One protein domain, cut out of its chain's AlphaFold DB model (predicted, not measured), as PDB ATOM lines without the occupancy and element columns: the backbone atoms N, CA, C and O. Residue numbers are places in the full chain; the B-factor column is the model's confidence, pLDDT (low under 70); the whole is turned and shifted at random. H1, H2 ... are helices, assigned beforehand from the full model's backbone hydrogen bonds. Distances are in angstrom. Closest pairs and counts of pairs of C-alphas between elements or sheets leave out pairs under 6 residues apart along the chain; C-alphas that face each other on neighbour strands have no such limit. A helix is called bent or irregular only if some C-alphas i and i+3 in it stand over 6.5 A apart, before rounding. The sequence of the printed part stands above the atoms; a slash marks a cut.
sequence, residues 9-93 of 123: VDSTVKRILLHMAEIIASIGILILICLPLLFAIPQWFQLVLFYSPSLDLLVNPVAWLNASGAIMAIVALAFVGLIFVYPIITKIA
ATOM      1  N   VAL A   9     140.368 172.383 131.767       61.31
ATOM      2  CA  VAL A   9     141.703 172.820 131.326       61.31
ATOM      3  C   VAL A   9     141.617 174.153 130.578       61.31
ATOM      4  O   VAL A   9     142.439 175.030 130.836       61.31
ATOM      5  N   ASP A  10     140.601 174.347 129.730       61.44
ATOM      6  CA  ASP A  10     140.384 175.613 129.010       61.44
ATOM      7  C   ASP A  10     140.150 176.795 129.962       61.44
ATOM      8  O   ASP A  10     140.740 177.857 129.779       61.44
ATOM      9  N   SER A  11     139.363 176.604 131.027       60.38
ATOM     10  CA  SER A  11     139.116 177.653 132.032       60.38
ATOM     11  C   SER A  11     140.399 178.066 132.772       60.38
ATOM     12  O   SER A  11     140.704 179.254 132.908       60.38
ATOM     13  N   THR A  12     141.233 177.093 133.153       70.19
ATOM     14  CA  THR A  12     142.521 177.368 133.813       70.19
ATOM     15  C   THR A  12     143.478 178.118 132.882       70.19
ATOM     16  O   THR A  12     144.122 179.086 133.289       70.19
ATOM     17  N   VAL A  13     143.559 177.708 131.610       67.94
ATOM     18  CA  VAL A  13     144.397 178.379 130.607       67.94
ATOM     19  C   VAL A  13     143.884 179.793 130.329       67.94
ATOM     20  O   VAL A  13     144.696 180.714 130.286       67.94
ATOM     21  N   LYS A  14     142.564 180.001 130.227       68.62
ATOM     22  CA  LYS A  14     141.946 181.330 130.071       68.62
ATOM     23  C   LYS A  14     142.323 182.253 131.239       68.62
ATOM     24  O   LYS A  14     142.750 183.379 130.992       68.62
ATOM     25  N   ARG A  15     142.283 181.757 132.483       70.25
ATOM     26  CA  ARG A  15     142.680 182.511 133.691       70.25
ATOM     27  C   ARG A  15     144.167 182.894 133.683       70.25
ATOM     28  O   ARG A  15     144.507 184.051 133.926       70.25
ATOM     29  N   ILE A  16     145.061 181.961 133.338       76.25
ATOM     30  CA  ILE A  16     146.502 182.257 133.203       76.25
ATOM     31  C   ILE A  16     146.772 183.254 132.068       76.25
ATOM     32  O   ILE A  16     147.585 184.165 132.235       76.25
ATOM     33  N   LEU A  17     146.114 183.092 130.917       70.75
ATOM     34  CA  LEU A  17     146.292 183.981 129.770       70.75
ATOM     35  C   LEU A  17     145.821 185.402 130.081       70.75
ATOM     36  O   LEU A  17     146.463 186.346 129.632       70.75
ATOM     37  N   LEU A  18     144.759 185.560 130.874       72.50
ATOM     38  CA  LEU A  18     144.247 186.867 131.282       72.50
ATOM     39  C   LEU A  18     145.243 187.596 132.197       72.50
ATOM     40  O   LEU A  18     145.608 188.734 131.908       72.50
ATOM     41  N   HIS A  19     145.777 186.917 133.217       74.88
ATOM     42  CA  HIS A  19     146.825 187.494 134.069       74.88
ATOM     43  C   HIS A  19     148.104 187.823 133.288       74.88
ATOM     44  O   HIS A  19     148.724 188.864 133.502       74.88
ATOM     45  N   MET A  20     148.499 186.964 132.347       75.38
ATOM     46  CA  MET A  20     149.647 187.245 131.483       75.38
ATOM     47  C   MET A  20     149.385 188.437 130.556       75.38
ATOM     48  O   MET A  20     150.275 189.268 130.374       75.38
ATOM     49  N   ALA A  21     148.178 188.558 129.999       73.62
ATOM     50  CA  ALA A  21     147.795 189.680 129.148       73.62
ATOM     51  C   ALA A  21     147.844 191.016 129.904       73.62
ATOM     52  O   ALA A  21     148.312 192.010 129.352       73.62
ATOM     53  N   GLU A  22     147.442 191.033 131.173       76.50
ATOM     54  CA  GLU A  22     147.516 192.216 132.032       76.50
ATOM     55  C   GLU A  22     148.965 192.653 132.303       76.50
ATOM     56  O   GLU A  22     149.308 193.827 132.131       76.50
ATOM     57  N   ILE A  23     149.852 191.705 132.629       81.31
ATOM     58  CA  ILE A  23     151.287 191.980 132.819       81.31
ATOM     59  C   ILE A  23     151.894 192.553 131.532       81.31
ATOM     60  O   ILE A  23     152.628 193.543 131.568       81.31
ATOM     61  N   ILE A  24     151.567 191.959 130.382       82.25
ATOM     62  CA  ILE A  24     152.050 192.417 129.075       82.25
ATOM     63  C   ILE A  24     151.524 193.825 128.763       82.25
ATOM     64  O   ILE A  24     152.290 194.657 128.275       82.25
ATOM     65  N   ALA A  25     150.260 194.121 129.076       77.62
ATOM     66  CA  ALA A  25     149.681 195.449 128.888       77.62
ATOM     67  C   ALA A  25     150.372 196.504 129.769       77.62
ATOM     68  O   ALA A  25     150.731 197.572 129.270       77.62
ATOM     69  N   SER A  26     150.641 196.186 131.038       82.00
ATOM     70  CA  SER A  26     151.365 197.072 131.963       82.00
ATOM     71  C   SER A  26     152.779 197.395 131.463       82.00
ATOM     72  O   SER A  26     153.174 198.563 131.385       82.00
ATOM     73  N   ILE A  27     153.521 196.377 131.011       85.19
ATOM     74  CA  ILE A  27     154.852 196.556 130.412       85.19
ATOM     75  C   ILE A  27     154.764 197.381 129.118       85.19
ATOM     76  O   ILE A  27     155.594 198.263 128.891       85.19
ATOM     77  N   GLY A  28     153.759 197.131 128.276       83.75
ATOM     78  CA  GLY A  28     153.538 197.873 127.034       83.75
ATOM     79  C   GLY A  28     153.303 199.366 127.272       83.75
ATOM     80  O   GLY A  28     153.945 200.202 126.632       83.75
ATOM     81  N   ILE A  29     152.445 199.708 128.237       83.19
ATOM     82  CA  ILE A  29     152.171 201.099 128.631       83.19
ATOM     83  C   ILE A  29     153.427 201.755 129.214       83.19
ATOM     84  O   ILE A  29     153.739 202.899 128.872       83.19
ATOM     85  N   LEU A  30     154.186 201.029 130.038       86.56
ATOM     86  CA  LEU A  30     155.446 201.525 130.585       86.56
ATOM     87  C   LEU A  30     156.432 201.893 129.468       86.56
ATOM     88  O   LEU A  30     156.987 202.992 129.477       86.56
ATOM     89  N   ILE A  31     156.610 201.023 128.470       87.75
ATOM     90  CA  ILE A  31     157.471 201.300 127.310       87.75
ATOM     91  C   ILE A  31     156.971 202.531 126.549       87.75
ATOM     92  O   ILE A  31     157.778 203.383 126.172       87.75
ATOM     93  N   LEU A  32     155.655 202.655 126.359       85.81
ATOM     94  CA  LEU A  32     155.040 203.775 125.646       85.81
ATOM     95  C   LEU A  32     155.356 205.122 126.312       85.81
ATOM     96  O   LEU A  32     155.629 206.092 125.610       85.81
ATOM     97  N   ILE A  33     155.389 205.174 127.646       86.50
ATOM     98  CA  ILE A  33     155.743 206.382 128.407       86.50
ATOM     99  C   ILE A  33     157.265 206.589 128.451       86.50
ATOM    100  O   ILE A  33     157.750 207.713 128.307       86.50
ATOM    101  N   CYS A  34     158.047 205.523 128.625       90.12
ATOM    102  CA  CYS A  34     159.500 205.622 128.755       90.12
ATOM    103  C   CYS A  34     160.206 206.013 127.448       90.12
ATOM    104  O   CYS A  34     161.208 206.728 127.487       90.12
ATOM    105  N   LEU A  35     159.699 205.577 126.294       86.62
ATOM    106  CA  LEU A  35     160.310 205.838 124.989       86.62
ATOM    107  C   LEU A  35     160.414 207.341 124.650       86.62
ATOM    108  O   LEU A  35     161.516 207.784 124.330       86.62
ATOM    109  N   PRO A  36     159.354 208.170 124.758       84.62
ATOM    110  CA  PRO A  36     159.478 209.613 124.560       84.62
ATOM    111  C   PRO A  36     160.339 210.284 125.640       84.62
ATOM    112  O   PRO A  36     161.103 211.197 125.320       84.62
ATOM    113  N   LEU A  37     160.286 209.818 126.897       87.25
ATOM    114  CA  LEU A  37     161.129 210.354 127.975       87.25
ATOM    115  C   LEU A  37     162.626 210.184 127.686       87.25
ATOM    116  O   LEU A  37     163.414 211.086 127.977       87.25
ATOM    117  N   LEU A  38     163.009 209.056 127.084       89.50
ATOM    118  CA  LEU A  38     164.395 208.753 126.736       89.50
ATOM    119  C   LEU A  38     164.997 209.787 125.774       89.50
ATOM    120  O   LEU A  38     166.195 210.046 125.841       89.50
ATOM    121  N   PHE A  39     164.182 210.416 124.925       87.69
ATOM    122  CA  PHE A  39     164.624 211.496 124.037       87.69
ATOM    123  C   PHE A  39     164.446 212.883 124.656       87.69
ATOM    124  O   PHE A  39     165.305 213.750 124.486       87.69
ATOM    125  N   ALA A  40     163.369 213.086 125.417       87.50
ATOM    126  CA  ALA A  40     163.070 214.372 126.034       87.50
ATOM    127  C   ALA A  40     164.135 214.790 127.060       87.50
ATOM    128  O   ALA A  40     164.546 215.952 127.070       87.50
ATOM    129  N   ILE A  41     164.620 213.860 127.892       90.12
ATOM    130  CA  ILE A  41     165.590 214.171 128.954       90.12
ATOM    131  C   ILE A  41     166.930 214.669 128.369       90.12
ATOM    132  O   ILE A  41     167.352 215.770 128.735       90.12
ATOM    133  N   PRO A  42     167.600 213.954 127.440       87.75
ATOM    134  CA  PRO A  42     168.837 214.439 126.828       87.75
ATOM    135  C   PRO A  42     168.669 215.766 126.083       87.75
ATOM    136  O   PRO A  42     169.534 216.636 126.198       87.75
ATOM    137  N   GLN A  43     167.557 215.951 125.356       87.50
ATOM    138  CA  GLN A  43     167.288 217.207 124.651       87.50
ATOM    139  C   GLN A  43     167.129 218.377 125.618       87.50
ATOM    140  O   GLN A  43     167.691 219.448 125.390       87.50
ATOM    141  N   TRP A  44     166.398 218.171 126.714       89.62
ATOM    142  CA  TRP A  44     166.222 219.190 127.739       89.62
ATOM    143  C   TRP A  44     167.560 219.586 128.366       89.62
ATOM    144  O   TRP A  44     167.861 220.775 128.461       89.62
ATOM    145  N   PHE A  45     168.412 218.612 128.700       89.56
ATOM    146  CA  PHE A  45     169.759 218.887 129.204       89.56
ATOM    147  C   PHE A  45     170.604 219.704 128.211       89.56
ATOM    148  O   PHE A  45     171.266 220.658 128.620       89.56
ATOM    149  N   GLN A  46     170.559 219.382 126.916       87.88
ATOM    150  CA  GLN A  46     171.282 220.115 125.864       87.88
ATOM    151  C   GLN A  46     170.786 221.555 125.685       87.88
ATOM    152  O   GLN A  46     171.594 222.474 125.534       87.88
ATOM    153  N   LEU A  47     169.474 221.771 125.753       87.62
ATOM    154  CA  LEU A  47     168.875 223.100 125.608       87.62
ATOM    155  C   LEU A  47     169.115 223.977 126.842       87.62
ATOM    156  O   LEU A  47     169.443 225.152 126.698       87.62
ATOM    157  N   VAL A  48     168.958 223.419 128.045       89.19
ATOM    158  CA  VAL A  48     168.965 224.194 129.296       89.19
ATOM    159  C   VAL A  48     170.368 224.374 129.866       89.19
ATOM    160  O   VAL A  48     170.708 225.481 130.276       89.19
ATOM    161  N   LEU A  49     171.191 223.320 129.909       89.00
ATOM    162  CA  LEU A  49     172.538 223.431 130.484       89.00
ATOM    163  C   LEU A  49     173.564 223.942 129.479       89.00
ATOM    164  O   LEU A  49     174.442 224.719 129.847       89.00
ATOM    165  N   PHE A  50     173.472 223.501 128.224       88.31
ATOM    166  CA  PHE A  50     174.482 223.803 127.209       88.31
ATOM    167  C   PHE A  50     174.090 224.958 126.280       88.31
ATOM    168  O   PHE A  50     174.896 225.329 125.431       88.31
ATOM    169  N   TYR A  51     172.885 225.533 126.434       86.94
ATOM    170  CA  TYR A  51     172.341 226.590 125.565       86.94
ATOM    171  C   TYR A  51     172.496 226.272 124.069       86.94
ATOM    172  O   TYR A  51     172.686 227.162 123.236       86.94
ATOM    173  N   SER A  52     172.455 224.983 123.726       83.88
ATOM    174  CA  SER A  52     172.721 224.533 122.368       83.88
ATOM    175  C   SER A  52     171.531 224.898 121.469       83.88
ATOM    176  O   SER A  52     170.380 224.693 121.872       83.88
ATOM    177  N   PRO A  53     171.755 225.473 120.275       83.38
ATOM    178  CA  PRO A  53     170.669 225.824 119.371       83.38
ATOM    179  C   PRO A  53     169.907 224.570 118.931       83.38
ATOM    180  O   PRO A  53     170.501 223.523 118.703       83.38
ATOM    181  N   SER A  54     168.588 224.688 118.740       77.19
ATOM    182  CA  SER A  54     167.678 223.560 118.458       77.19
ATOM    183  C   SER A  54     168.043 222.707 117.230       77.19
ATOM    184  O   SER A  54     167.543 221.596 117.063       77.19
ATOM    185  N   LEU A  55     168.896 223.241 116.357       77.88
ATOM    186  CA  LEU A  55     169.361 222.605 115.127       77.88
ATOM    187  C   LEU A  55     170.651 221.791 115.312       77.88
ATOM    188  O   LEU A  55     170.959 220.982 114.445       77.88
ATOM    189  N   ASP A  56     171.369 221.974 116.424       81.06
ATOM    190  CA  ASP A  56     172.680 221.360 116.694       81.06
ATOM    191  C   ASP A  56     172.636 220.402 117.900       81.06
ATOM    192  O   ASP A  56     173.607 220.210 118.632       81.06
ATOM    193  N   LEU A  57     171.465 219.804 118.151       80.56
ATOM    194  CA  LEU A  57     171.321 218.802 119.202       80.56
ATOM    195  C   LEU A  57     171.941 217.477 118.775       80.56
ATOM    196  O   LEU A  57     171.583 216.908 117.743       80.56
ATOM    197  N   LEU A  58     172.788 216.931 119.649       82.06
ATOM    198  CA  LEU A  58     173.404 215.617 119.473       82.06
ATOM    199  C   LEU A  58     172.347 214.502 119.421       82.06
ATOM    200  O   LEU A  58     172.527 213.509 118.724       82.06
ATOM    201  N   VAL A  59     171.251 214.663 120.172       80.94
ATOM    202  CA  VAL A  59     170.115 213.733 120.187       80.94
ATOM    203  C   VAL A  59     168.906 214.468 119.635       80.94
ATOM    204  O   VAL A  59     168.239 215.209 120.351       80.94
ATOM    205  N   ASN A  60     168.632 214.283 118.346       82.38
ATOM    206  CA  ASN A  60     167.490 214.899 117.688       82.38
ATOM    207  C   ASN A  60     166.715 213.842 116.885       82.38
ATOM    208  O   ASN A  60     167.026 213.610 115.714       82.38
ATOM    209  N   PRO A  61     165.695 213.200 117.486       76.19
ATOM    210  CA  PRO A  61     164.928 212.158 116.806       76.19
ATOM    211  C   PRO A  61     164.217 212.687 115.551       76.19
ATOM    212  O   PRO A  61     164.046 211.945 114.588       76.19
ATOM    213  N   VAL A  62     163.863 213.979 115.519       82.00
ATOM    214  CA  VAL A  62     163.250 214.624 114.348       82.00
ATOM    215  C   VAL A  62     164.261 214.785 113.215       82.00
ATOM    216  O   VAL A  62     163.912 214.565 112.060       82.00
ATOM    217  N   ALA A  63     165.516 215.119 113.525       81.75
ATOM    218  CA  ALA A  63     166.577 215.171 112.519       81.75
ATOM    219  C   ALA A  63     166.939 213.773 111.994       81.75
ATOM    220  O   ALA A  63     167.222 213.621 110.809       81.75
ATOM    221  N   TRP A  64     166.899 212.745 112.847       84.06
ATOM    222  CA  TRP A  64     167.238 211.372 112.455       84.06
ATOM    223  C   TRP A  64     166.161 210.712 111.591       84.06
ATOM    224  O   TRP A  64     166.478 210.026 110.623       84.06
ATOM    225  N   LEU A  65     164.887 210.921 111.931       82.88
ATOM    226  CA  LEU A  65     163.751 210.309 111.235       82.88
ATOM    227  C   LEU A  65     163.166 211.209 110.135       82.88
ATOM    228  O   LEU A  65     162.296 210.768 109.383       82.88
ATOM    229  N   ASN A  66     163.632 212.457 110.026       86.00
ATOM    230  CA  ASN A  66     162.957 213.551 109.326       86.00
ATOM    231  C   ASN A  66     161.525 213.799 109.850       86.00
ATOM    232  O   ASN A  66     160.930 212.991 110.567       86.00
ATOM    233  N   ALA A  67     160.920 214.926 109.457       82.38
ATOM    234  CA  ALA A  67     159.558 215.273 109.879       82.38
ATOM    235  C   ALA A  67     158.530 214.184 109.510       82.38
ATOM    236  O   ALA A  67     157.686 213.818 110.323       82.38
ATOM    237  N   SER A  68     158.641 213.610 108.306       87.06
ATOM    238  CA  SER A  68     157.736 212.547 107.854       87.06
ATOM    239  C   SER A  68     157.876 211.259 108.672       87.06
ATOM    240  O   SER A  68     156.867 210.619 108.964       87.06
ATOM    241  N   GLY A  69     159.098 210.866 109.045       86.00
ATOM    242  CA  GLY A  69     159.316 209.662 109.847       86.00
ATOM    243  C   GLY A  69     158.880 209.854 111.295       86.00
ATOM    244  O   GLY A  69     158.293 208.944 111.874       86.00
ATOM    245  N   ALA A  70     159.067 211.054 111.852       84.69
ATOM    246  CA  ALA A  70     158.562 211.395 113.178       84.69
ATOM    247  C   ALA A  70     157.027 211.309 113.244       84.69
ATOM    248  O   ALA A  70     156.489 210.707 114.171       84.69
ATOM    249  N   ILE A  71     156.317 211.834 112.237       86.94
ATOM    250  CA  ILE A  71     154.850 211.731 112.159       86.94
ATOM    251  C   ILE A  71     154.416 210.265 112.078       86.94
ATOM    252  O   ILE A  71     153.541 209.845 112.832       86.94
ATOM    253  N   MET A  72     155.052 209.465 111.217       89.81
ATOM    254  CA  MET A  72     154.748 208.034 111.104       89.81
ATOM    255  C   MET A  72     155.000 207.281 112.413       89.81
ATOM    256  O   MET A  72     154.185 206.444 112.797       89.81
ATOM    257  N   ALA A  73     156.084 207.598 113.124       85.25
ATOM    258  CA  ALA A  73     156.386 207.000 114.420       85.25
ATOM    259  C   ALA A  73     155.330 207.360 115.476       85.25
ATOM    260  O   ALA A  73     154.898 206.484 116.219       85.25
ATOM    261  N   ILE A  74     154.863 208.613 115.505       86.50
ATOM    262  CA  ILE A  74     153.788 209.050 116.408       86.50
ATOM    263  C   ILE A  74     152.486 208.313 116.089       86.50
ATOM    264  O   ILE A  74     151.836 207.812 117.002       86.50
ATOM    265  N   VAL A  75     152.115 208.204 114.810       90.19
ATOM    266  CA  VAL A  75     150.899 207.488 114.391       90.19
ATOM    267  C   VAL A  75     150.984 206.006 114.754       90.19
ATOM    268  O   VAL A  75     150.032 205.460 115.308       90.19
ATOM    269  N   ALA A  76     152.124 205.361 114.503       88.25
ATOM    270  CA  ALA A  76     152.338 203.965 114.870       88.25
ATOM    271  C   ALA A  76     152.258 203.764 116.390       88.25
ATOM    272  O   ALA A  76     151.584 202.850 116.858       88.25
ATOM    273  N   LEU A  77     152.890 204.644 117.167       85.94
ATOM    274  CA  LEU A  77     152.886 204.572 118.626       85.94
ATOM    275  C   LEU A  77     151.492 204.848 119.207       85.94
ATOM    276  O   LEU A  77     151.081 204.171 120.144       85.94
ATOM    277  N   ALA A  78     150.731 205.769 118.612       86.19
ATOM    278  CA  ALA A  78     149.335 206.009 118.966       86.19
ATOM    279  C   ALA A  78     148.451 204.793 118.659       86.19
ATOM    280  O   ALA A  78     147.607 204.433 119.473       86.19
ATOM    281  N   PHE A  79     148.668 204.125 117.522       90.19
ATOM    282  CA  PHE A  79     147.936 202.910 117.166       90.19
ATOM    283  C   PHE A  79     148.247 201.756 118.126       90.19
ATOM    284  O   PHE A  79     147.337 201.089 118.610       90.19
ATOM    285  N   VAL A  80     149.524 201.566 118.465       86.19
ATOM    286  CA  VAL A  80     149.952 200.586 119.471       86.19
ATOM    287  C   VAL A  80     149.337 200.913 120.832       86.19
ATOM    288  O   VAL A  80     148.760 200.035 121.467       86.19
ATOM    289  N   GLY A  81     149.381 202.179 121.254       83.56
ATOM    290  CA  GLY A  81     148.733 202.632 122.483       83.56
ATOM    291  C   GLY A  81     147.233 202.352 122.488       83.56
ATOM    292  O   GLY A  81     146.714 201.854 123.480       83.56
ATOM    293  N   LEU A  82     146.547 202.586 121.371       85.94
ATOM    294  CA  LEU A  82     145.121 202.298 121.236       85.94
ATOM    295  C   LEU A  82     144.822 200.801 121.374       85.94
ATOM    296  O   LEU A  82     143.870 200.457 122.064       85.94
ATOM    297  N   ILE A  83     145.648 199.914 120.810       85.19
ATOM    298  CA  ILE A  83     145.495 198.456 120.979       85.19
ATOM    299  C   ILE A  83     145.577 198.050 122.456       85.19
ATOM    300  O   ILE A  83     144.827 197.178 122.884       85.19
ATOM    301  N   PHE A  84     146.462 198.673 123.237       80.12
ATOM    302  CA  PHE A  84     146.615 198.360 124.662       80.12
ATOM    303  C   PHE A  84     145.556 199.023 125.547       80.12
ATOM    304  O   PHE A  84     145.093 198.422 126.511       80.12
ATOM    305  N   VAL A  85     145.158 200.252 125.228       78.31
ATOM    306  CA  VAL A  85     144.224 201.044 126.037       78.31
ATOM    307  C   VAL A  85     142.770 200.656 125.769       78.31
ATOM    308  O   VAL A  85     141.966 200.650 126.696       78.31
ATOM    309  N   TYR A  86     142.423 200.290 124.533       79.56
ATOM    310  CA  TYR A  86     141.068 199.877 124.164       79.56
ATOM    311  C   TYR A  86     140.496 198.757 125.056       79.56
ATOM    312  O   TYR A  86     139.436 198.992 125.634       79.56
ATOM    313  N   PRO A  87     141.171 197.605 125.262       78.56
ATOM    314  CA  PRO A  87     140.650 196.541 126.121       78.56
ATOM    315  C   PRO A  87     140.511 196.972 127.589       78.56
ATOM    316  O   PRO A  87     139.600 196.520 128.279       78.56
ATOM    317  N   ILE A  88     141.379 197.872 128.066       74.75
ATOM    318  CA  ILE A  88     141.310 198.418 129.429       74.75
ATOM    319  C   ILE A  88     140.070 199.305 129.574       74.75
ATOM    320  O   ILE A  88     139.304 199.136 130.518       74.75
ATOM    321  N   ILE A  89     139.830 200.210 128.621       75.56
ATOM    322  CA  ILE A  89     138.648 201.082 128.635       75.56
ATOM    323  C   ILE A  89     137.368 200.258 128.510       75.56
ATOM    324  O   ILE A  89     136.420 200.527 129.243       75.56
ATOM    325  N   THR A  90     137.320 199.257 127.626       77.69
ATOM    326  CA  THR A  90     136.126 198.410 127.493       77.69
ATOM    327  C   THR A  90     135.850 197.630 128.769       77.69
ATOM    328  O   THR A  90     134.692 197.552 129.158       77.69
ATOM    329  N   LYS A  91     136.891 197.134 129.454       68.69
ATOM    330  CA  LYS A  91     136.751 196.445 130.742       68.69
ATOM    331  C   LYS A  91     136.230 197.387 131.833       68.69
ATOM    332  O   LYS A  91     135.331 197.014 132.572       68.69
ATOM    333  N   ILE A  92     136.727 198.623 131.904       69.56
ATOM    334  CA  ILE A  92     136.242 199.634 132.865       69.56
ATOM    335  C   ILE A  92     134.797 200.054 132.550       69.56
ATOM    336  O   ILE A  92     133.993 200.251 133.459       69.56
ATOM    337  N   ALA A  93     134.456 200.189 131.267       72.38
ATOM    338  CA  ALA A  93     133.119 200.578 130.831       72.38
ATOM    339  C   ALA A  93     132.077 199.474 131.069       72.38
ATOM    340  O   ALA A  93     130.938 199.796 131.397       72.38
TER     341      ALA A  93
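AT A GLANCE: This is residues 9 to 93 of the 123 residues of an uncharacterized protein of Candidatus Lokiarchaeota archaeon (UniProt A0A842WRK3). A long, loose helical hairpin: the long helix H1 runs most of the length of a rod, a loop of residues 49 to 60 turns the backbone round at its far end, and the sharply kinked H2 folds back slantwise beside H1. Residues 9 to 20 of H1 stick out past the contact with H2. The printed part has 85 residues with two named helices, H1 then H2, and no named strand; its class is all helix. It is extended, with a radius of gyration of the C-alphas of 18.5 A and spans of 61 by 26 by 24 A.

IN THESE COORDINATES: H1, residues 9 to 48, begins at C-alpha 9 (141.703, 172.820, 131.326) and measures 58.2 A to C-alpha 48 (168.965, 224.194, 129.296). It has a kink of 26 degrees near residue 42. It is neither bent nor irregular, but only just: C-alphas 33 and 36 are 6.3 A apart. H2, residues 61 to 93, measures 36.6 A and ends at C-alpha 93 (133.119, 200.578, 130.831). It is irregular, with C-alphas 64 and 67 9.0 A apart, and has a kink of 95 degrees near residue 68.

HOW THE PARTS SIT: H1 and H2 form a helical hairpin. They touch, H1 with residues 25 to 39 alone; their closest C-alphas, those of Ala 25 and Phe 84, are 6.0 A apart. They run opposite ways at a steep tilt of 36 degrees, only just past shallow. O i to N i+4 pairs are within hydrogen-bond range in 32 of 36 cases in H1 and 25 of 29 in H2.

THE WHOLE: The two C-alphas farthest apart, those of Val 9 and Tyr 51, are 62.2 A apart. The printed part has no cut, and the link from H1 to H2, 12 residues, is long. The mean pLDDT of the printed part is 81.6; residues 9 to 11, 13 to 14 and 91 to 92 are under 70.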